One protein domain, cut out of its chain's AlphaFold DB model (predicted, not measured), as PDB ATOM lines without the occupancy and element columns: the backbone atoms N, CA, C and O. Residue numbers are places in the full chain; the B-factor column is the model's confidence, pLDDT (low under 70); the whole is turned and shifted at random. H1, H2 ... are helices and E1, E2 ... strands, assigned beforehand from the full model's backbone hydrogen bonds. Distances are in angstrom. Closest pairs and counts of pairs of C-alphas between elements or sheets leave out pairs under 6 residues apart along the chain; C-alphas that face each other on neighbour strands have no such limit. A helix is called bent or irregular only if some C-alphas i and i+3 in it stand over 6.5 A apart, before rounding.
ATOM      1  N   VAL A  23      19.203   9.754 -22.518       91.81
ATOM      2  CA  VAL A  23      18.861   9.357 -21.149       91.81
ATOM      3  C   VAL A  23      20.105   9.413 -20.265       91.81
ATOM      4  O   VAL A  23      21.150   8.849 -20.597       91.81
ATOM      5  N   GLY A  24      19.983  10.061 -19.107       88.31
ATOM      6  CA  GLY A  24      21.092  10.217 -18.175       88.31
ATOM      7  C   GLY A  24      20.675  10.630 -16.760       88.31
ATOM      8  O   GLY A  24      19.501  10.511 -16.404       88.31
ATOM      9  N   PRO A  25      21.622  11.147 -15.954       85.62
ATOM     10  CA  PRO A  25      21.427  11.415 -14.523       85.62
ATOM     11  C   PRO A  25      20.326  12.425 -14.171       85.62
ATOM     12  O   PRO A  25      19.876  12.455 -13.031       85.62
ATOM     13  N   GLU A  26      19.866  13.227 -15.133       84.38
ATOM     14  CA  GLU A  26      18.754  14.171 -14.946       84.38
ATOM     15  C   GLU A  26      17.409  13.629 -15.459       84.38
ATOM     16  O   GLU A  26      16.359  14.221 -15.218       84.38
ATOM     17  N   THR A  27      17.403  12.481 -16.142       89.31
ATOM     18  CA  THR A  27      16.188  11.883 -16.703       89.31
ATOM     19  C   THR A  27      15.406  11.129 -15.632       89.31
ATOM     20  O   THR A  27      15.945  10.268 -14.936       89.31
ATOM     21  N   HIS A  28      14.108  11.407 -15.521       89.50
ATOM     22  CA  HIS A  28      13.221  10.715 -14.584       89.50
ATOM     23  C   HIS A  28      12.885   9.293 -15.076       89.50
ATOM     24  O   HIS A  28      12.533   9.099 -16.236       89.50
ATOM     25  N   TYR A  29      12.874   8.284 -14.198       93.00
ATOM     26  CA  TYR A  29      12.650   6.880 -14.597       93.00
ATOM     27  C   TYR A  29      11.309   6.632 -15.322       93.00
ATOM     28  O   TYR A  29      11.259   5.949 -16.340       93.00
ATOM     29  N   ARG A  30      10.214   7.266 -14.873       91.62
ATOM     30  CA  ARG A  30       8.907   7.236 -15.574       91.62
ATOM     31  C   ARG A  30       8.934   7.820 -16.986       91.62
ATOM     32  O   ARG A  30       8.053   7.520 -17.788       91.62
ATOM     33  N   GLU A  31       9.878   8.710 -17.288       92.81
ATOM     34  CA  GLU A  31      10.067   9.192 -18.653       92.81
ATOM     35  C   GLU A  31      10.657   8.108 -19.540       92.81
ATOM     36  O   GLU A  31      10.099   7.851 -20.603       92.81
ATOM     37  N   VAL A  32      11.686   7.413 -19.052       95.31
ATOM     38  CA  VAL A  32      12.275   6.252 -19.728       95.31
ATOM     39  C   VAL A  32      11.211   5.189 -20.002       95.31
ATOM     40  O   VAL A  32      11.063   4.746 -21.140       95.31
ATOM     41  N   GLU A  33      10.406   4.835 -18.995       94.38
ATOM     42  CA  GLU A  33       9.332   3.849 -19.154       94.38
ATOM     43  C   GLU A  33       8.331   4.265 -20.247       94.38
ATOM     44  O   GLU A  33       7.969   3.467 -21.114       94.38
ATOM     45  N   ARG A  34       7.896   5.532 -20.241       94.44
ATOM     46  CA  ARG A  34       6.946   6.063 -21.229       94.44
ATOM     47  C   ARG A  34       7.520   6.050 -22.642       94.44
ATOM     48  O   ARG A  34       6.793   5.718 -23.574       94.44
ATOM     49  N   VAL A  35       8.791   6.422 -22.790       94.12
ATOM     50  CA  VAL A  35       9.504   6.414 -24.072       94.12
ATOM     51  C   VAL A  35       9.562   4.993 -24.623       94.12
ATOM     52  O   VAL A  35       9.095   4.762 -25.733       94.12
ATOM     53  N   LEU A  36      10.028   4.022 -23.832       95.62
ATOM     54  CA  LEU A  36      10.128   2.629 -24.277       95.62
ATOM     55  C   LEU A  36       8.766   2.035 -24.652       95.62
ATOM     56  O   LEU A  36       8.635   1.392 -25.692       95.62
ATOM     57  N   ARG A  37       7.719   2.300 -23.863       95.38
ATOM     58  CA  ARG A  37       6.348   1.886 -24.208       95.38
ATOM     59  C   ARG A  37       5.848   2.537 -25.501       95.38
ATOM     60  O   ARG A  37       5.138   1.890 -26.265       95.38
ATOM     61  N   GLY A  38       6.212   3.795 -25.753       94.81
ATOM     62  CA  GLY A  38       5.920   4.494 -27.009       94.81
ATOM     63  C   GLY A  38       6.592   3.847 -28.224       94.81
ATOM     64  O   GLY A  38       5.996   3.801 -29.295       94.81
ATOM     65  N   GLU A  39       7.775   3.266 -28.024       94.38
ATOM     66  CA  GLU A  39       8.530   2.475 -29.008       94.38
ATOM     67  C   GLU A  39       8.053   1.008 -29.097       94.38
ATOM     68  O   GLU A  39       8.692   0.169 -29.730       94.38
ATOM     69  N   GLY A  40       6.928   0.671 -28.456       95.06
ATOM     70  CA  GLY A  40       6.298  -0.648 -28.533       95.06
ATOM     71  C   GLY A  40       6.839  -1.691 -27.554       95.06
ATOM     72  O   GLY A  40       6.469  -2.859 -27.667       95.06
ATOM     73  N   TRP A  41       7.690  -1.310 -26.597       96.44
ATOM     74  CA  TRP A  41       8.149  -2.234 -25.561       96.44
ATOM     75  C   TRP A  41       6.988  -2.621 -24.638       96.44
ATOM     76  O   TRP A  41       6.174  -1.778 -24.243       96.44
ATOM     77  N   THR A  42       6.913  -3.899 -24.273       96.38
ATOM     78  CA  THR A  42       5.775  -4.460 -23.525       96.38
ATOM     79  C   THR A  42       6.207  -5.001 -22.164       96.38
ATOM     80  O   THR A  42       7.313  -5.516 -22.051       96.38
ATOM     81  N   PRO A  43       5.382  -4.900 -21.105       94.94
ATOM     82  CA  PRO A  43       5.726  -5.470 -19.803       94.94
ATOM     83  C   PRO A  43       5.993  -6.973 -19.880       94.94
ATOM     84  O   PRO A  43       5.171  -7.714 -20.414       94.94
ATOM     85  N   CYS A  44       7.109  -7.411 -19.304       90.56
ATOM     86  CA  CYS A  44       7.483  -8.825 -19.218       90.56
ATOM     87  C   CYS A  44       7.842  -9.275 -17.796       90.56
ATOM     88  O   CYS A  44       8.063 -10.460 -17.568       90.56
ATOM     89  N   GLY A  45       7.873  -8.348 -16.839       78.81
ATOM     90  CA  GLY A  45       8.058  -8.635 -15.424       78.81
ATOM     91  C   GLY A  45       7.808  -7.388 -14.584       78.81
ATOM     92  O   GLY A  45       8.036  -6.265 -15.033       78.81
ATOM     93  N   THR A  46       7.336  -7.591 -13.361       66.00
ATOM     94  CA  THR A  46       7.186  -6.531 -12.363       66.00
ATOM     95  C   THR A  46       7.635  -7.111 -11.033       66.00
ATOM     96  O   THR A  46       7.090  -8.128 -10.607       66.00
ATOM     97  N   GLY A  47       8.630  -6.491 -10.409       68.31
ATOM     98  CA  GLY A  47       9.020  -6.766  -9.029       68.31
ATOM     99  C   GLY A  47       8.731  -5.558  -8.147       68.31
ATOM    100  O   GLY A  47       8.403  -4.481  -8.649       68.31
ATOM    101  N   ASP A  48       8.913  -5.710  -6.838       67.19
ATOM    102  CA  ASP A  48       8.669  -4.625  -5.876       67.19
ATOM    103  C   ASP A  48       9.582  -3.409  -6.101       67.19
ATOM    104  O   ASP A  48       9.235  -2.285  -5.746       67.19
ATOM    105  N   TRP A  49      10.728  -3.619  -6.755       75.06
ATOM    106  CA  TRP A  49      11.767  -2.604  -6.946       75.06
ATOM    107  C   TRP A  49      11.958  -2.167  -8.397       75.06
ATOM    108  O   TRP A  49      12.639  -1.177  -8.640       75.06
ATOM    109  N   ALA A  50      11.397  -2.876  -9.379       85.81
ATOM    110  CA  ALA A  50      11.638  -2.564 -10.784       85.81
ATOM    111  C   ALA A  50      10.507  -3.019 -11.708       85.81
ATOM    112  O   ALA A  50       9.843  -4.031 -11.481       85.81
ATOM    113  N   VAL A  51      10.359  -2.294 -12.815       90.44
ATOM    114  CA  VAL A  51       9.551  -2.710 -13.965       90.44
ATOM    115  C   VAL A  51      10.482  -3.279 -15.030       90.44
ATOM    116  O   VAL A  51      11.514  -2.678 -15.332       90.44
ATOM    117  N   ALA A  52      10.106  -4.415 -15.618       93.44
ATOM    118  CA  ALA A  52      10.798  -5.022 -16.747       93.44
ATOM    119  C   ALA A  52       9.943  -4.944 -18.021       93.44
ATOM    120  O   ALA A  52       8.773  -5.347 -18.039       93.44
ATOM    121  N   LEU A  53      10.534  -4.427 -19.099       96.25
ATOM    122  CA  LEU A  53       9.916  -4.314 -20.419       96.25
ATOM    123  C   LEU A  53      10.701  -5.136 -21.447       96.25
ATOM    124  O   LEU A  53      11.919  -5.021 -21.509       96.25
ATOM    125  N   ALA A  54      10.019  -5.902 -22.291       96.31
ATOM    126  CA  ALA A  54      10.588  -6.599 -23.438       96.31
ATOM    127  C   ALA A  54      10.571  -5.713 -24.686       96.31
ATOM    128  O   ALA A  54       9.585  -5.006 -24.932       96.31
ATOM    129  N   SER A  55      11.620  -5.796 -25.500       96.19
ATOM    130  CA  SER A  55      11.661  -5.151 -26.811       96.19
ATOM    131  C   SER A  55      10.617  -5.750 -27.769       96.19
ATOM    132  O   SER A  55      10.256  -6.921 -27.636       96.19
ATOM    133  N   PRO A  56      10.143  -4.987 -28.773       94.69
ATOM    134  CA  PRO A  56       9.159  -5.473 -29.747       94.69
ATOM    135  C   PRO A  56       9.603  -6.719 -30.526       94.69
ATOM    136  O   PRO A  56       8.767  -7.522 -30.934       94.69
ATOM    137  N   ASP A  57      10.911  -6.871 -30.747       91.69
ATOM    138  CA  ASP A  57      11.507  -8.023 -31.430       91.69
ATOM    139  C   ASP A  57      11.785  -9.213 -30.490       91.69
ATOM    140  O   ASP A  57      12.250 -10.257 -30.944       91.69
ATOM    141  N   GLY A  58      11.495  -9.071 -29.190       91.81
ATOM    142  CA  GLY A  58      11.676 -10.109 -28.176       91.81
ATOM    143  C   GLY A  58      13.134 -10.429 -27.851       91.81
ATOM    144  O   GLY A  58      13.407 -11.455 -27.234       91.81
ATOM    145  N   THR A  59      14.083  -9.593 -28.282       93.25
ATOM    146  CA  THR A  59      15.510  -9.873 -28.099       93.25
ATOM    147  C   THR A  59      16.095  -9.221 -26.853       93.25
ATOM    148  O   THR A  59      17.038  -9.766 -26.282       93.25
ATOM    149  N   ALA A  60      15.559  -8.098 -26.379       95.75
ATOM    150  CA  ALA A  60      16.083  -7.357 -25.236       95.75
ATOM    151  C   ALA A  60      15.046  -7.187 -24.121       95.75
ATOM    152  O   ALA A  60      13.838  -7.201 -24.360       95.75
ATOM    153  N   ALA A  61      15.539  -6.991 -22.903       95.88
ATOM    154  CA  ALA A  61      14.761  -6.604 -21.740       95.88
ATOM    155  C   ALA A  61      15.360  -5.339 -21.115       95.88
ATOM    156  O   ALA A  61      16.576  -5.228 -20.974       95.88
ATOM    157  N   ALA A  62      14.508  -4.391 -20.733       96.88
ATOM    158  CA  ALA A  62      14.866  -3.188 -20.001       96.88
ATOM    159  C   ALA A  62      14.328  -3.299 -18.575       96.88
ATOM    160  O   ALA A  62      13.115  -3.385 -18.388       96.88
ATOM    161  N   ARG A  63      15.219  -3.283 -17.584       95.62
ATOM    162  CA  ARG A  63      14.902  -3.207 -16.156       95.62
ATOM    163  C   ARG A  63      15.046  -1.753 -15.710       95.62
ATOM    164  O   ARG A  63      16.118  -1.167 -15.839       95.62
ATOM    165  N   ILE A  64      13.955  -1.177 -15.214       95.12
ATOM    166  CA  ILE A  64      13.880   0.210 -14.744       95.12
ATOM    167  C   ILE A  64      13.541   0.184 -13.259       95.12
ATOM    168  O   ILE A  64      12.427  -0.195 -12.890       95.12
ATOM    169  N   SER A  65      14.480   0.609 -12.419       92.75
ATOM    170  CA  SER A  65      14.261   0.759 -10.982       92.75
ATOM    171  C   SER A  65      14.113   2.236 -10.606       92.75
ATOM    172  O   SER A  65      14.955   3.041 -11.015       92.75
ATOM    173  N   PRO A  66      13.092   2.629  -9.817       90.06
ATOM    174  CA  PRO A  66      12.999   3.971  -9.243       90.06
ATOM    175  C   PRO A  66      14.154   4.293  -8.290       90.06
ATOM    176  O   PRO A  66      14.541   5.452  -8.170       90.06
ATOM    177  N   PHE A  67      14.705   3.286  -7.612       91.25
ATOM    178  CA  PHE A  67      15.834   3.431  -6.705       91.25
ATOM    179  C   PHE A  67      16.594   2.106  -6.615       91.25
ATOM    180  O   PHE A  67      16.068   1.119  -6.102       91.25
ATOM    181  N   ASP A  68      17.832   2.083  -7.107       92.44
ATOM    182  CA  ASP A  68      18.701   0.908  -7.012       92.44
ATOM    183  C   ASP A  68      20.148   1.338  -6.710       92.44
ATOM    184  O   ASP A  68      20.881   1.768  -7.612       92.44
ATOM    185  N   PRO A  69      20.580   1.294  -5.437       92.56
ATOM    186  CA  PRO A  69      21.938   1.662  -5.064       92.56
ATOM    187  C   PRO A  69      22.947   0.559  -5.412       92.56
ATOM    188  O   PRO A  69      24.131   0.863  -5.518       92.56
ATOM    189  N   VAL A  70      22.505  -0.688  -5.626       94.62
ATOM    190  CA  VAL A  70      23.379  -1.814  -6.003       94.62
ATOM    191  C   VAL A  70      23.444  -2.039  -7.516       94.62
ATOM    192  O   VAL A  70      24.403  -2.637  -7.994       94.62
ATOM    193  N   GLY A  71      22.497  -1.491  -8.285       94.44
ATOM    194  CA  GLY A  71      22.456  -1.535  -9.752       94.44
ATOM    195  C   GLY A  71      23.795  -1.266 -10.462       94.44
ATOM    196  O   GLY A  71      24.146  -2.037 -11.356       94.44
ATOM    197  N   PRO A  72      24.613  -0.270 -10.050       95.50
ATOM    198  CA  PRO A  72      25.935  -0.040 -10.643       95.50
ATOM    199  C   PRO A  72      26.899  -1.219 -10.472       95.50
ATOM    200  O   PRO A  72      27.678  -1.513 -11.374       95.50
ATOM    201  N   PHE A  73      26.834  -1.917  -9.337       97.81
ATOM    202  CA  PHE A  73      27.646  -3.105  -9.076       97.81
ATOM    203  C   PHE A  73      27.165  -4.289  -9.918       97.81
ATOM    204  O   PHE A  73      27.985  -5.030 -10.453       97.81
ATOM    205  N   THR A  74      25.853  -4.433 -10.112       97.19
ATOM    206  CA  THR A  74      25.290  -5.434 -11.031       97.19
ATOM    207  C   THR A  74      25.722  -5.176 -12.477       97.19
ATOM    208  O   THR A  74      26.175  -6.099 -13.150       97.19
ATOM    209  N   ALA A  75      25.657  -3.925 -12.947       97.56
ATOM    210  CA  ALA A  75      26.149  -3.546 -14.271       97.56
ATOM    211  C   ALA A  75      27.639  -3.878 -14.432       97.56
ATOM    212  O   ALA A  75      28.035  -4.520 -15.403       97.56
ATOM    213  N   HIS A  76      28.448  -3.508 -13.433       97.69
ATOM    214  CA  HIS A  76      29.880  -3.779 -13.423       97.69
ATOM    215  C   HIS A  76      30.191  -5.282 -13.457       97.69
ATOM    216  O   HIS A  76      31.061  -5.707 -14.214       97.69
ATOM    217  N   LEU A  77      29.445  -6.101 -12.706       98.12
ATOM    218  CA  LEU A  77      29.541  -7.559 -12.777       98.12
ATOM    219  C   LEU A  77      29.269  -8.066 -14.199       98.12
ATOM    220  O   LEU A  77      30.030  -8.890 -14.700       98.12
ATOM    221  N   TYR A  78      28.201  -7.599 -14.852       98.00
ATOM    222  CA  TYR A  78      27.857  -8.062 -16.198       98.00
ATOM    223  C   TYR A  78      28.931  -7.698 -17.225       98.00
ATOM    224  O   TYR A  78      29.262  -8.516 -18.081       98.00
ATOM    225  N   GLU A  79      29.512  -6.504 -17.120       97.06
ATOM    226  CA  GLU A  79      30.618  -6.073 -17.976       97.06
ATOM    227  C   GLU A  79      31.883  -6.903 -17.732       97.06
ATOM    228  O   GLU A  79      32.494  -7.405 -18.677       97.06
ATOM    229  N   GLU A  80      32.272  -7.082 -16.468       97.06
ATOM    230  CA  GLU A  80      33.532  -7.730 -16.103       97.06
ATOM    231  C   GLU A  80      33.489  -9.254 -16.321       97.06
ATOM    232  O   GLU A  80      34.473  -9.853 -16.761       97.06
ATOM    233  N   ALA A  81      32.337  -9.890 -16.086       96.62
ATOM    234  CA  ALA A  81      32.140 -11.324 -16.287       96.62
ATOM    235  C   ALA A  81      31.619 -11.692 -17.689       96.62
ATOM    236  O   ALA A  81      31.382 -12.876 -17.941       96.62
ATOM    237  N   ALA A  82      31.473 -10.743 -18.622       95.12
ATOM    238  CA  ALA A  82      30.879 -10.986 -19.944       95.12
ATOM    239  C   ALA A  82      31.515 -12.173 -20.695       95.12
ATOM    240  O   ALA A  82      30.818 -12.994 -21.292       95.12
ATOM    241  N   ALA A  83      32.844 -12.307 -20.621       93.56
ATOM    242  CA  ALA A  83      33.594 -13.364 -21.302       93.56
ATOM    243  C   ALA A  83      33.337 -14.778 -20.743       93.56
ATOM    244  O   ALA A  83      33.658 -15.761 -21.407       93.56
ATOM    245  N   THR A  84      32.767 -14.891 -19.541       94.19
ATOM    246  CA  THR A  84      32.438 -16.185 -18.923       94.19
ATOM    247  C   THR A  84      31.204 -16.832 -19.550       94.19
ATOM    248  O   THR A  84      31.009 -18.034 -19.416       94.19
ATOM    249  N   GLY A  85      30.340 -16.038 -20.195       93.75
ATOM    250  CA  GLY A  85      29.033 -16.492 -20.674       93.75
ATOM    251  C   GLY A  85      28.014 -16.788 -19.563       93.75
ATOM    252  O   GLY A  85      26.870 -17.103 -19.881       93.75
ATOM    253  N   ALA A  86      28.381 -16.642 -18.286       95.75
ATOM    254  CA  ALA A  86      27.533 -16.951 -17.132       95.75
ATOM    255  C   ALA A  86      26.791 -15.727 -16.556       95.75
ATOM    256  O   ALA A  86      26.153 -15.826 -15.511       95.75
ATOM    257  N   VAL A  87      26.855 -14.582 -17.238       97.31
ATOM    258  CA  VAL A  87      26.085 -13.361 -16.946       97.31
ATOM    259  C   VAL A  87      25.363 -12.883 -18.208       97.31
ATOM    260  O   VAL A  87      25.774 -13.243 -19.322       97.31
ATOM    261  N   PRO A  88      24.298 -12.076 -18.080       97.12
ATOM    262  CA  PRO A  88      23.653 -11.462 -19.221       97.12
ATOM    263  C   PRO A  88      24.616 -10.573 -19.991       97.12
ATOM    264  O   PRO A  88      25.460  -9.869 -19.438       97.12
ATOM    265  N   ARG A  89      24.422 -10.542 -21.295       95.31
ATOM    266  CA  ARG A  89      24.996  -9.540 -22.167       95.31
ATOM    267  C   ARG A  89      24.264  -8.225 -21.919       95.31
ATOM    268  O   ARG A  89      23.089  -8.084 -22.265       95.31
ATOM    269  N   LEU A  90      24.980  -7.273 -21.333       96.50
ATOM    270  CA  LEU A  90      24.508  -5.919 -21.083       96.50
ATOM    271  C   LEU A  90      24.618  -5.073 -22.364       96.50
ATOM    272  O   LEU A  90      25.686  -4.980 -22.965       96.50
ATOM    273  N   ASP A  91      23.509  -4.473 -22.790       95.50
ATOM    274  CA  ASP A  91      23.447  -3.529 -23.913       95.50
ATOM    275  C   ASP A  91      23.657  -2.080 -23.460       95.50
ATOM    276  O   ASP A  91      24.274  -1.284 -24.168       95.50
ATOM    277  N   LEU A  92      23.101  -1.718 -22.301       96.00
ATOM    278  CA  LEU A  92      23.109  -0.353 -21.787       96.00
ATOM    279  C   LEU A  92      22.964  -0.346 -20.266       96.00
ATOM    280  O   LEU A  92      22.061  -0.983 -19.731       96.00
ATOM    281  N   HIS A  93      23.768   0.473 -19.591       97.19
ATOM    282  CA  HIS A  93      23.523   0.904 -18.216       97.19
ATOM    283  C   HIS A  93      23.486   2.432 -18.134       97.19
ATOM    284  O   HIS A  93      24.322   3.123 -18.735       97.19
ATOM    285  N   ARG A  94      22.498   2.976 -17.418       96.38
ATOM    286  CA  ARG A  94      22.387   4.409 -17.123       96.38
ATOM    287  C   ARG A  94      21.910   4.636 -15.695       96.38
ATOM    288  O   ARG A  94      20.856   4.151 -15.295       96.38
ATOM    289  N   ARG A  95      22.644   5.492 -14.978       94.50
ATOM    290  CA  ARG A  95      22.137   6.159 -13.776       94.50
ATOM    291  C   ARG A  95      21.138   7.224 -14.184       94.50
ATOM    292  O   ARG A  95      21.405   8.008 -15.096       94.50
ATOM    293  N   LEU A  96      20.014   7.244 -13.487       93.69
ATOM    294  CA  LEU A  96      18.916   8.167 -13.712       93.69
ATOM    295  C   LEU A  96      18.753   9.104 -12.514       93.69
ATOM    296  O   LEU A  96      19.378   8.943 -11.459       93.69
ATOM    297  N   ALA A  97      17.876  10.088 -12.679       87.56
ATOM    298  CA  ALA A  97      17.525  11.028 -11.631       87.56
ATOM    299  C   ALA A  97      17.117  10.310 -10.341       87.56
ATOM    300  O   ALA A  97      16.349   9.356 -10.361       87.56
ATOM    301  N   GLY A  98      17.577  10.821  -9.197       86.19
ATOM    302  CA  GLY A  98      16.998  10.469  -7.901       86.19
ATOM    303  C   GLY A  98      17.348   9.086  -7.359       86.19
ATOM    304  O   GLY A  98      16.672   8.647  -6.429       86.19
ATOM    305  N   GLY A  99      18.384   8.437  -7.898       90.75
ATOM    306  CA  GLY A  99      18.804   7.088  -7.503       90.75
ATOM    307  C   GLY A  99      18.266   5.971  -8.383       90.75
ATOM    308  O   GLY A  99      18.590   4.809  -8.144       90.75
ATOM    309  N   ALA A 100      17.463   6.322  -9.384       93.75
ATOM    310  CA  ALA A 100      16.941   5.373 -10.343       93.75
ATOM    311  C   ALA A 100      18.051   4.791 -11.230       93.75
ATOM    312  O   ALA A 100      19.098   5.410 -11.457       93.75
ATOM    313  N   ASP A 101      17.792   3.602 -11.758       95.88
ATOM    314  CA  ASP A 101      18.741   2.836 -12.558       95.88
ATOM    315  C   ASP A 101      18.031   2.195 -13.756       95.88
ATOM    316  O   ASP A 101      16.891   1.729 -13.645       95.88
ATOM    317  N   LEU A 102      18.693   2.224 -14.912       97.44
ATOM    318  CA  LEU A 102      18.259   1.571 -16.142       97.44
ATOM    319  C   LEU A 102      19.324   0.572 -16.579       97.44
ATOM    320  O   LEU A 102      20.450   0.963 -16.890       97.44
ATOM    321  N   LEU A 103      18.908  -0.682 -16.723       96.75
ATOM    322  CA  LEU A 103      19.666  -1.737 -17.386       96.75
ATOM    323  C   LEU A 103      18.898  -2.200 -18.619       96.75
ATOM    324  O   LEU A 103      17.717  -2.524 -18.524       96.75
ATOM    325  N   VAL A 104      19.561  -2.264 -19.768       97.38
ATOM    326  CA  VAL A 104      19.059  -2.965 -20.954       97.38
ATOM    327  C   VAL A 104      20.001  -4.117 -21.238       97.38
ATOM    328  O   VAL A 104      21.206  -3.914 -21.355       97.38
ATOM    329  N   MET A 105      19.462  -5.322 -21.330       96.56
ATOM    330  CA  MET A 105      20.218  -6.553 -21.531       96.56
ATOM    331  C   MET A 105      19.481  -7.480 -22.493       96.56
ATOM    332  O   MET A 105      18.374  -7.188 -22.951       96.56
ATOM    333  N   GLU A 106      20.090  -8.612 -22.830       95.25
ATOM    334  CA  GLU A 106      19.372  -9.659 -23.548       95.25
ATOM    335  C   GLU A 106      18.100 -10.120 -22.820       95.25
ATOM    336  O   GLU A 106      18.020 -10.109 -21.596       95.25
ATOM    337  N   PHE A 107      17.097 -10.526 -23.594       95.38
ATOM    338  CA  PHE A 107      15.896 -11.144 -23.065       95.38
ATOM    339  C   PHE A 107      16.208 -12.570 -22.600       95.38
ATOM    340  O   PHE A 107      16.854 -13.337 -23.319       95.38
ATOM    341  N   LEU A 108      15.736 -12.914 -21.404       95.44
ATOM    342  CA  LEU A 108      16.014 -14.175 -20.728       95.44
ATOM    343  C   LEU A 108      14.711 -14.877 -20.355       95.44
ATOM    344  O   LEU A 108      13.692 -14.235 -20.096       95.44
ATOM    345  N   LEU A 109      14.753 -16.204 -20.306       94.56
ATOM    346  CA  LEU A 109      13.615 -17.041 -19.941       94.56
ATOM    347  C   LEU A 109      13.817 -17.662 -18.554       94.56
ATOM    348  O   LEU A 109      14.937 -18.068 -18.235       94.56
ATOM    349  N   PRO A 110      12.762 -17.756 -17.724       93.94
ATOM    350  CA  PRO A 110      12.862 -18.412 -16.427       93.94
ATOM    351  C   PRO A 110      13.166 -19.907 -16.596       93.94
ATOM    352  O   PRO A 110      12.780 -20.526 -17.591       93.94
ATOM    353  N   ILE A 111      13.835 -20.484 -15.600       95.81
ATOM    354  CA  ILE A 111      14.128 -21.921 -15.518       95.81
ATOM    355  C   ILE A 111      13.454 -22.551 -14.294       95.81
ATOM    356  O   ILE A 111      12.815 -21.862 -13.500       95.81
ATOM    357  N   GLY A 112      13.568 -23.873 -14.158       93.62
ATOM    358  CA  GLY A 112      13.078 -24.587 -12.980       93.62
ATOM    359  C   GLY A 112      13.959 -24.356 -11.748       93.62
ATOM    360  O   GLY A 112      15.176 -24.234 -11.858       93.62
ATOM    361  N   GLU A 113      13.344 -24.358 -10.566       94.56
ATOM    362  CA  GLU A 113      14.016 -24.106  -9.282       94.56
ATOM    363  C   GLU A 113      15.151 -25.102  -8.978       94.56
ATOM    364  O   GLU A 113      16.207 -24.711  -8.480       94.56
ATOM    365  N   GLU A 114      14.970 -26.381  -9.328       95.75
ATOM    366  CA  GLU A 114      16.000 -27.419  -9.166       95.75
ATOM    367  C   GLU A 114      17.256 -27.104  -9.993       95.75
ATOM    368  O   GLU A 114      18.375 -27.187  -9.487       95.75
ATOM    369  N   GLU A 115      17.072 -26.673 -11.244       96.62
ATOM    370  CA  GLU A 115      18.168 -26.325 -12.153       96.62
ATOM    371  C   GLU A 115      18.918 -25.071 -11.677       96.62
ATOM    372  O   GLU A 115      20.150 -25.031 -11.688       96.62
ATOM    373  N   ALA A 116      18.188 -24.062 -11.193       95.62
ATOM    374  CA  ALA A 116      18.780 -22.871 -10.589       95.62
ATOM    375  C   ALA A 116      19.569 -23.199  -9.309       95.62
ATOM    376  O   ALA A 116      20.669 -22.684  -9.098       95.62
ATOM    377  N   THR A 117      19.047 -24.099  -8.474       95.25
ATOM    378  CA  THR A 117      19.727 -24.550  -7.250       95.25
ATOM    379  C   THR A 117      21.040 -25.258  -7.582       95.25
ATOM    380  O   THR A 117      22.077 -24.943  -6.992       95.25
ATOM    381  N   GLU A 118      21.035 -26.155  -8.572       94.62
ATOM    382  CA  GLU A 118      22.249 -26.825  -9.049       94.62
ATOM    383  C   GLU A 118      23.285 -25.816  -9.572       94.62
ATOM    384  O   GLU A 118      24.477 -25.927  -9.263       94.62
ATOM    385  N   PHE A 119      22.842 -24.794 -10.314       95.19
ATOM    386  CA  PHE A 119      23.711 -23.716 -10.784       95.19
ATOM    387  C   PHE A 119      24.405 -22.996  -9.618       95.19
ATOM    388  O   PHE A 119      25.635 -22.875  -9.617       95.19
ATOM    389  N   PHE A 120      23.656 -22.577  -8.592       94.88
ATOM    390  CA  PHE A 120      24.229 -21.923  -7.410       94.88
ATOM    391  C   PHE A 120      25.216 -22.817  -6.662       94.88
ATOM    392  O   PHE A 120      26.255 -22.347  -6.193       94.88
ATOM    393  N   GLU A 121      24.923 -24.111  -6.542       93.44
ATOM    394  CA  GLU A 121      25.845 -25.048  -5.916       93.44
ATOM    395  C   GLU A 121      27.162 -25.177  -6.684       93.44
ATOM    396  O   GLU A 121      28.230 -25.128  -6.070       93.44
ATOM    397  N   ARG A 122      27.103 -25.304  -8.014       93.94
ATOM    398  CA  ARG A 122      28.293 -25.374  -8.875       93.94
ATOM    399  C   ARG A 122      29.107 -24.086  -8.828       93.94
ATOM    400  O   ARG A 122      30.334 -24.137  -8.729       93.94
ATOM    401  N   MET A 123      28.440 -22.933  -8.833       92.44
ATOM    402  CA  MET A 123      29.098 -21.635  -8.685       92.44
ATOM    403  C   MET A 123      29.813 -21.522  -7.330       92.44
ATOM    404  O   MET A 123      30.963 -21.085  -7.278       92.44
ATOM    405  N   ARG A 124      29.182 -21.985  -6.239       89.31
ATOM    406  CA  ARG A 124      29.768 -21.977  -4.886       89.31
ATOM    407  C   ARG A 124      30.988 -22.888  -4.760       89.31
ATOM    408  O   ARG A 124      31.900 -22.581  -3.999       89.31
ATOM    409  N   ARG A 125      31.010 -24.012  -5.480       89.69
ATOM    410  CA  ARG A 125      32.179 -24.907  -5.545       89.69
ATOM    411  C   ARG A 125      33.297 -24.366  -6.443       89.69
ATOM    412  O   ARG A 125      34.427 -24.829  -6.321       89.69
ATOM    413  N   GLY A 126      33.002 -23.387  -7.304       83.75
ATOM    414  CA  GLY A 126      33.940 -22.889  -8.310       83.75
ATOM    415  C   GLY A 126      34.164 -23.899  -9.437       83.75
ATOM    416  O   GLY A 126      35.283 -24.060  -9.917       83.75
ATOM    417  N   ASP A 127      33.115 -24.625  -9.835       82.88
ATOM    418  CA  ASP A 127      33.240 -25.739 -10.772       82.88
ATOM    419  C   ASP A 127      33.488 -25.254 -12.212       82.88
ATOM    420  O   ASP A 127      32.596 -24.709 -12.869       82.88
ATOM    421  N   GLY A 128      34.687 -25.533 -12.735       83.25
ATOM    422  CA  GLY A 128      35.027 -25.425 -14.157       83.25
ATOM    423  C   GLY A 128      34.700 -24.060 -14.765       83.25
ATOM    424  O   GLY A 128      35.299 -23.049 -14.412       83.25
ATOM    425  N   GLU A 129      33.740 -24.044 -15.690       81.88
ATOM    426  CA  GLU A 129      33.304 -22.860 -16.445       81.88
ATOM    427  C   GLU A 129      32.712 -21.746 -15.554       81.88
ATOM    428  O   GLU A 129      32.724 -20.583 -15.950       81.88
ATOM    429  N   LEU A 130      32.254 -22.067 -14.333       92.62
ATOM    430  CA  LEU A 130      31.686 -21.091 -13.391       92.62
ATOM    431  C   LEU A 130      32.711 -20.489 -12.416       92.62
ATOM    432  O   LEU A 130      32.374 -19.561 -11.680       92.62
ATOM    433  N   ALA A 131      33.959 -20.970 -12.404       92.75
ATOM    434  CA  ALA A 131      34.996 -20.431 -11.521       92.75
ATOM    435  C   ALA A 131      35.224 -18.931 -11.773       92.75
ATOM    436  O   ALA A 131      35.239 -18.136 -10.836       92.75
ATOM    437  N   GLY A 132      35.298 -18.538 -13.051       94.12
ATOM    438  CA  GLY A 132      35.529 -17.146 -13.442       94.12
ATOM    439  C   GLY A 132      34.420 -16.202 -12.975       94.12
ATOM    440  O   GLY A 132      34.714 -15.160 -12.396       94.12
ATOM    441  N   VAL A 133      33.145 -16.565 -13.164       95.25
ATOM    442  CA  VAL A 133      32.031 -15.715 -12.702       95.25
ATOM    443  C   VAL A 133      31.972 -15.655 -11.177       95.25
ATOM    444  O   VAL A 133      31.736 -14.584 -10.631       95.25
ATOM    445  N   SER A 134      32.269 -16.757 -10.481       95.75
ATOM    446  CA  SER A 134      32.297 -16.809  -9.014       95.75
ATOM    447  C   SER A 134      33.351 -15.857  -8.428       95.75
ATOM    448  O   SER A 134      33.056 -15.077  -7.520       95.75
ATOM    449  N   GLU A 135      34.558 -15.832  -9.004       95.50
ATOM    450  CA  GLU A 135      35.618 -14.892  -8.610       95.50
ATOM    451  C   GLU A 135      35.211 -13.426  -8.824       95.50
ATOM    452  O   GLU A 135      35.450 -12.582  -7.954       95.50
ATOM    453  N   VAL A 136      34.586 -13.116  -9.966       96.94
ATOM    454  CA  VAL A 136      34.103 -11.762 -10.273       96.94
ATOM    455  C   VAL A 136      32.996 -11.356  -9.298       96.94
ATOM    456  O   VAL A 136      33.093 -10.293  -8.687       96.94
ATOM    457  N   VAL A 137      31.993 -12.214  -9.083       97.06
ATOM    458  CA  VAL A 137      30.888 -11.977  -8.141       97.06
ATOM    459  C   VAL A 137      31.427 -11.655  -6.752       97.06
ATOM    460  O   VAL A 137      31.048 -10.638  -6.176       97.06
ATOM    461  N   HIS A 138      32.353 -12.459  -6.224       96.25
ATOM    462  CA  HIS A 138      32.921 -12.222  -4.897       96.25
ATOM    463  C   HIS A 138      33.713 -10.914  -4.805       96.25
ATOM    464  O   HIS A 138      33.617 -10.208  -3.796       96.25
ATOM    465  N   ARG A 139      34.478 -10.558  -5.843       97.56
ATOM    466  CA  ARG A 139      35.231  -9.297  -5.875       97.56
ATOM    467  C   ARG A 139      34.300  -8.086  -5.914       97.56
ATOM    468  O   ARG A 139      34.470  -7.177  -5.103       97.56
ATOM    469  N   VAL A 140      33.316  -8.087  -6.813       98.00
ATOM    470  CA  VAL A 140      32.346  -6.990  -6.946       98.00
ATOM    471  C   VAL A 140      31.490  -6.871  -5.682       98.00
ATOM    472  O   VAL A 140      31.286  -5.765  -5.189       98.00
ATOM    473  N   HIS A 141      31.080  -7.994  -5.086       97.62
ATOM    474  CA  HIS A 141      30.353  -8.003  -3.812       97.62
ATOM    475  C   HIS A 141      31.171  -7.414  -2.665       97.62
ATOM    476  O   HIS A 141      30.656  -6.630  -1.876       97.62
ATOM    477  N   THR A 142      32.463  -7.745  -2.595       97.69
ATOM    478  CA  THR A 142      33.367  -7.182  -1.583       97.69
ATOM    479  C   THR A 142      33.475  -5.661  -1.721       97.69
ATOM    480  O   THR A 142      33.463  -4.958  -0.711       97.69
ATOM    481  N   ALA A 143      33.540  -5.146  -2.952       97.00
ATOM    482  CA  ALA A 143      33.513  -3.705  -3.203       97.00
ATOM    483  C   ALA A 143      32.168  -3.084  -2.789       97.00
ATOM    484  O   ALA A 143      32.151  -2.089  -2.067       97.00
ATOM    485  N   ALA A 144      31.049  -3.721  -3.149       96.12
ATOM    486  CA  ALA A 144      29.714  -3.266  -2.767       96.12
ATOM    487  C   ALA A 144      29.538  -3.195  -1.241       96.12
ATOM    488  O   ALA A 144      29.055  -2.189  -0.735       96.12
ATOM    489  N   LEU A 145      29.990  -4.205  -0.491       95.56
ATOM    490  CA  LEU A 145      29.951  -4.219   0.979       95.56
ATOM    491  C   LEU A 145      30.829  -3.133   1.620       95.56
ATOM    492  O   LEU A 145      30.518  -2.652   2.709       95.56
ATOM    493  N   ALA A 146      31.934  -2.758   0.971       95.06
ATOM    494  CA  ALA A 146      32.810  -1.697   1.458       95.06
ATOM    495  C   ALA A 146      32.195  -0.301   1.260       95.06
ATOM    496  O   ALA A 146      32.400   0.581   2.095       95.06
ATOM    497  N   GLU A 147      31.443  -0.108   0.174       93.12
ATOM    498  CA  GLU A 147      30.831   1.177  -0.182       93.12
ATOM    499  C   GLU A 147      29.417   1.358   0.388       93.12
ATOM    500  O   GLU A 147      29.031   2.470   0.746       93.12
ATOM    501  N   LEU A 148      28.647   0.276   0.500       94.00
ATOM    502  CA  LEU A 148      27.237   0.287   0.871       94.00
ATOM    503  C   LEU A 148      27.026  -0.521   2.162       94.00
ATOM    504  O   LEU A 148      26.937  -1.749   2.116       94.00
ATOM    505  N   PRO A 149      26.858   0.144   3.322       92.00
ATOM    506  CA  PRO A 149      26.619  -0.517   4.610       92.00
ATOM    507  C   PRO A 149      25.368  -1.409   4.653       92.00
ATOM    508  O   PRO A 149      25.236  -2.236   5.549       92.00
ATOM    509  N   TRP A 150      24.453  -1.217   3.706       92.25
ATOM    510  CA  TRP A 150      23.212  -1.967   3.526       92.25
ATOM    511  C   TRP A 150      23.264  -2.938   2.339       92.25
ATOM    512  O   TRP A 150      22.222  -3.405   1.890       92.25
ATOM    513  N   CYS A 151      24.434  -3.217   1.761       94.62
ATOM    514  CA  CYS A 151      24.542  -4.304   0.791       94.62
ATOM    515  C   CYS A 151      24.326  -5.640   1.515       94.62
ATOM    516  O   CYS A 151      25.000  -5.933   2.504       94.62
ATOM    517  N   GLY A 152      23.354  -6.423   1.046       93.56
ATOM    518  CA  GLY A 152      23.049  -7.730   1.617       93.56
ATOM    519  C   GLY A 152      24.137  -8.775   1.326       93.56
ATOM    520  O   GLY A 152      25.077  -8.521   0.566       93.56
ATOM    521  N   PRO A 153      24.032  -9.983   1.906       94.69
ATOM    522  CA  PRO A 153      24.752 -11.151   1.398       94.69
ATOM    523  C   PRO A 153      24.430 -11.415  -0.086       94.69
ATOM    524  O   PRO A 153      23.522 -10.819  -0.653       94.69
ATOM    525  N   LEU A 154      25.171 -12.327  -0.721       94.62
ATOM    526  CA  LEU A 154      24.834 -12.764  -2.078       94.62
ATOM    527  C   LEU A 154      23.430 -13.372  -2.106       94.62
ATOM    528  O   LEU A 154      23.126 -14.256  -1.300       94.62
ATOM    529  N   ASP A 155      22.613 -12.919  -3.053       91.25
ATOM    530  CA  ASP A 155      21.275 -13.458  -3.248       91.25
ATOM    531  C   ASP A 155      21.351 -14.835  -3.918       91.25
ATOM    532  O   ASP A 155      21.940 -15.006  -4.987       91.25
ATOM    533  N   ALA A 156      20.755 -15.826  -3.259       90.38
ATOM    534  CA  ALA A 156      20.651 -17.198  -3.742       90.38
ATOM    535  C   ALA A 156      19.231 -17.531  -4.225       90.38
ATOM    536  O   ALA A 156      18.887 -18.709  -4.334       90.38
ATOM    537  N   ASN A 157      18.395 -16.518  -4.476       89.88
ATOM    538  CA  ASN A 157      17.056 -16.695  -5.012       89.88
ATOM    539  C   ASN A 157      17.113 -17.457  -6.352       89.88
ATOM    540  O   ASN A 157      17.728 -16.974  -7.303       89.88
ATOM    541  N   PRO A 158      16.460 -18.626  -6.479       91.31
ATOM    542  CA  PRO A 158      16.447 -19.405  -7.716       91.31
ATOM    543  C   PRO A 158      15.970 -18.630  -8.956       91.31
ATOM    544  O   PRO A 158      16.405 -18.936 -10.064       91.31
ATOM    545  N   SER A 159      15.127 -17.600  -8.795       90.75
ATOM    546  CA  SER A 159      14.694 -16.746  -9.914       90.75
ATOM    547  C   SER A 159      15.823 -15.916 -10.529       90.75
ATOM    548  O   SER A 159      15.671 -15.404 -11.636       90.75
ATOM    549  N   ASN A 160      16.950 -15.795  -9.826       93.88
ATOM    550  CA  ASN A 160      18.128 -15.060 -10.268       93.88
ATOM    551  C   ASN A 160      19.005 -15.876 -11.222       93.88
ATOM    552  O   ASN A 160      20.062 -15.416 -11.641       93.88
ATOM    553  N   VAL A 161      18.586 -17.084 -11.594       96.81
ATOM    554  CA  VAL A 161      19.209 -17.843 -12.676       96.81
ATOM    555  C   VAL A 161      18.205 -17.947 -13.810       96.81
ATOM    556  O   VAL A 161      17.072 -18.387 -13.624       96.81
ATOM    557  N   MET A 162      18.610 -17.524 -15.001       96.38
ATOM    558  CA  MET A 162      17.750 -17.524 -16.180       96.38
ATOM    559  C   MET A 162      18.472 -18.114 -17.389       96.38
ATOM    560  O   MET A 162      19.680 -18.346 -17.364       96.38
ATOM    561  N   ARG A 163      17.725 -18.366 -18.464       97.44
ATOM    562  CA  ARG A 163      18.235 -18.964 -19.696       97.44
ATOM    563  C   ARG A 163      18.271 -17.961 -20.843       97.44
ATOM    564  O   ARG A 163      17.250 -17.350 -21.162       97.44
ATOM    565  N   GLY A 164      19.430 -17.848 -21.487       95.00
ATOM    566  CA  GLY A 164      19.606 -17.111 -22.737       95.00
ATOM    567  C   GLY A 164      19.010 -17.837 -23.944       95.00
ATOM    568  O   GLY A 164      18.752 -19.040 -23.911       95.00
ATOM    569  N   ALA A 165      18.813 -17.116 -25.050       91.12
ATOM    570  CA  ALA A 165      18.283 -17.694 -26.291       91.12
ATOM    571  C   ALA A 165      19.190 -18.789 -26.897       91.12
ATOM    572  O   ALA A 165      18.717 -19.658 -27.625       91.12
ATOM    573  N   ASP A 166      20.483 -18.758 -26.576       91.38
ATOM    574  CA  ASP A 166      21.490 -19.766 -26.932       91.38
ATOM    575  C   ASP A 166      21.498 -20.988 -25.988       91.38
ATOM    576  O   ASP A 166      22.272 -21.924 -26.181       91.38
ATOM    577  N   GLY A 167      20.624 -20.997 -24.978       93.88
ATOM    578  CA  GLY A 167      20.465 -22.078 -24.014       93.88
ATOM    579  C   GLY A 167      21.354 -21.974 -22.777       93.88
ATOM    580  O   GLY A 167      21.161 -22.781 -21.862       93.88
ATOM    581  N   ARG A 168      22.276 -21.003 -22.700       94.81
ATOM    582  CA  ARG A 168      23.169 -20.858 -21.541       94.81
ATOM    583  C   ARG A 168      22.413 -20.390 -20.302       94.81
ATOM    584  O   ARG A 168      21.455 -19.622 -20.406       94.81
ATOM    585  N   LEU A 169      22.860 -20.853 -19.139       96.75
ATOM    586  CA  LEU A 169      22.379 -20.359 -17.855       96.75
ATOM    587  C   LEU A 169      23.196 -19.136 -17.450       96.75
ATOM    588  O   LEU A 169      24.426 -19.164 -17.516       96.75
ATOM    589  N   VAL A 170      22.508 -18.079 -17.037       97.25
ATOM    590  CA  VAL A 170      23.116 -16.824 -16.599       97.25
ATOM    591  C   VAL A 170      22.610 -16.437 -15.219       97.25
ATOM    592  O   VAL A 170      21.435 -16.633 -14.908       97.25
ATOM    593  N   LEU A 171      23.502 -15.867 -14.416       97.25
ATOM    594  CA  LEU A 171      23.192 -15.258 -13.130       97.25
ATOM    595  C   LEU A 171      22.768 -13.803 -13.334       97.25
ATOM    596  O   LEU A 171      23.516 -13.024 -13.928       97.25
ATOM    597  N   ILE A 172      21.615 -13.432 -12.793       94.56
ATOM    598  CA  ILE A 172      21.120 -12.060 -12.749       94.56
ATOM    599  C   ILE A 172      21.027 -11.560 -11.309       94.56
ATOM    600  O   ILE A 172      20.812 -12.346 -10.400       94.56
TER     601      ILE A 172
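Overview. This is residues 23 to 172 of the 333 residues of an uncharacterized protein of Brachybacterium paraconglomeratum (UniProt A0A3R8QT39). A twisted five-stranded sheet has H1 over one face and H2 over the other, and next to it a second part holds H3, the long H4 and the small hairpin E6 and E7. H4 packs on H2, which lies between it and the sheet, and the first turns of H4 meet the last turn of H3 in a corner. The printed part has 150 residues, with four named helices and seven named strands in the order H1 E1 E2 E3 H2 E4 E5 H3 H4 E6 E7. The antiparallel sheet runs E1 E2 E3 E5 E4; the class is mixed, helices and strands. The whole is compact, with a radius of gyration of the C-alphas of 15.3 A and spans of 44 by 36 by 26 A.

Along the chain. H1, residues 29 to 38, begins at C-alpha (12.650, 6.880, -14.597) and is 14.3 A long. E1 is residues 42 to 46, E2 51 to 54, and E3 60 to 65, 16.5 A. H2, residues 71 to 80, is 14.2 A long. E4 is residues 90 to 95, and E5 101 to 106, 16.7 A. H3, residues 113 to 125, is 18.6 A long. H4, residues 128 to 147, is 30.3 A long and only just irregular: C-alphas 129 and 132 are 6.8 A apart. E6 is residues 161 to 163, and E7, residues 169 to 171, ends at C-alpha (23.192, -15.258, -13.130).

Arrangement. E1, E2 and E3 form a meander, each strand the antiparallel neighbour of the one before; N 44 and O 52 are 2.9 A apart, N 53 and O 62 2.9 A. E3 and E5 have N 63 and O 103 at 2.8 A, and the hairpin E4 and E5 has N 94 and O 102 at 2.9 A. E3, H2, E4 is a split strand-helix-strand unit, with E5 between its strands and a right-handed crossover. H1 and H2 are on opposite faces, giving three layers, at heights over the sheet of 9.0 A and 9.4 A. H2 touches residues 136 to 144 of H4, closest at the C-alphas of Phe 73 and Val 140, 6.5 A, at a shallow tilt of 34.7 degrees, only just short of steep, opposite ways. Residues 122 to 125 of H3 touch residues 130 to 134 of H4, closest at the C-alphas of Met 123 and Leu 130, 5.4 A, about perpendicular at 82 degrees. In the hairpin E6 and E7, N 162 and O 170 are 3.0 A apart. Every O i to N i+4 pair is within hydrogen-bond range in H1, H2 and H3; in H4, 14 of 16.

Size, cuts and confidence. The C-alphas farthest apart, those of Gly 38 and Arg 125, are 44.9 A apart. The printed part has no cut. The link from H4 to E6 is long, residues 148 to 160. Mean pLDDT of the printed part is 93.2; residues 46 to 48 are under 70.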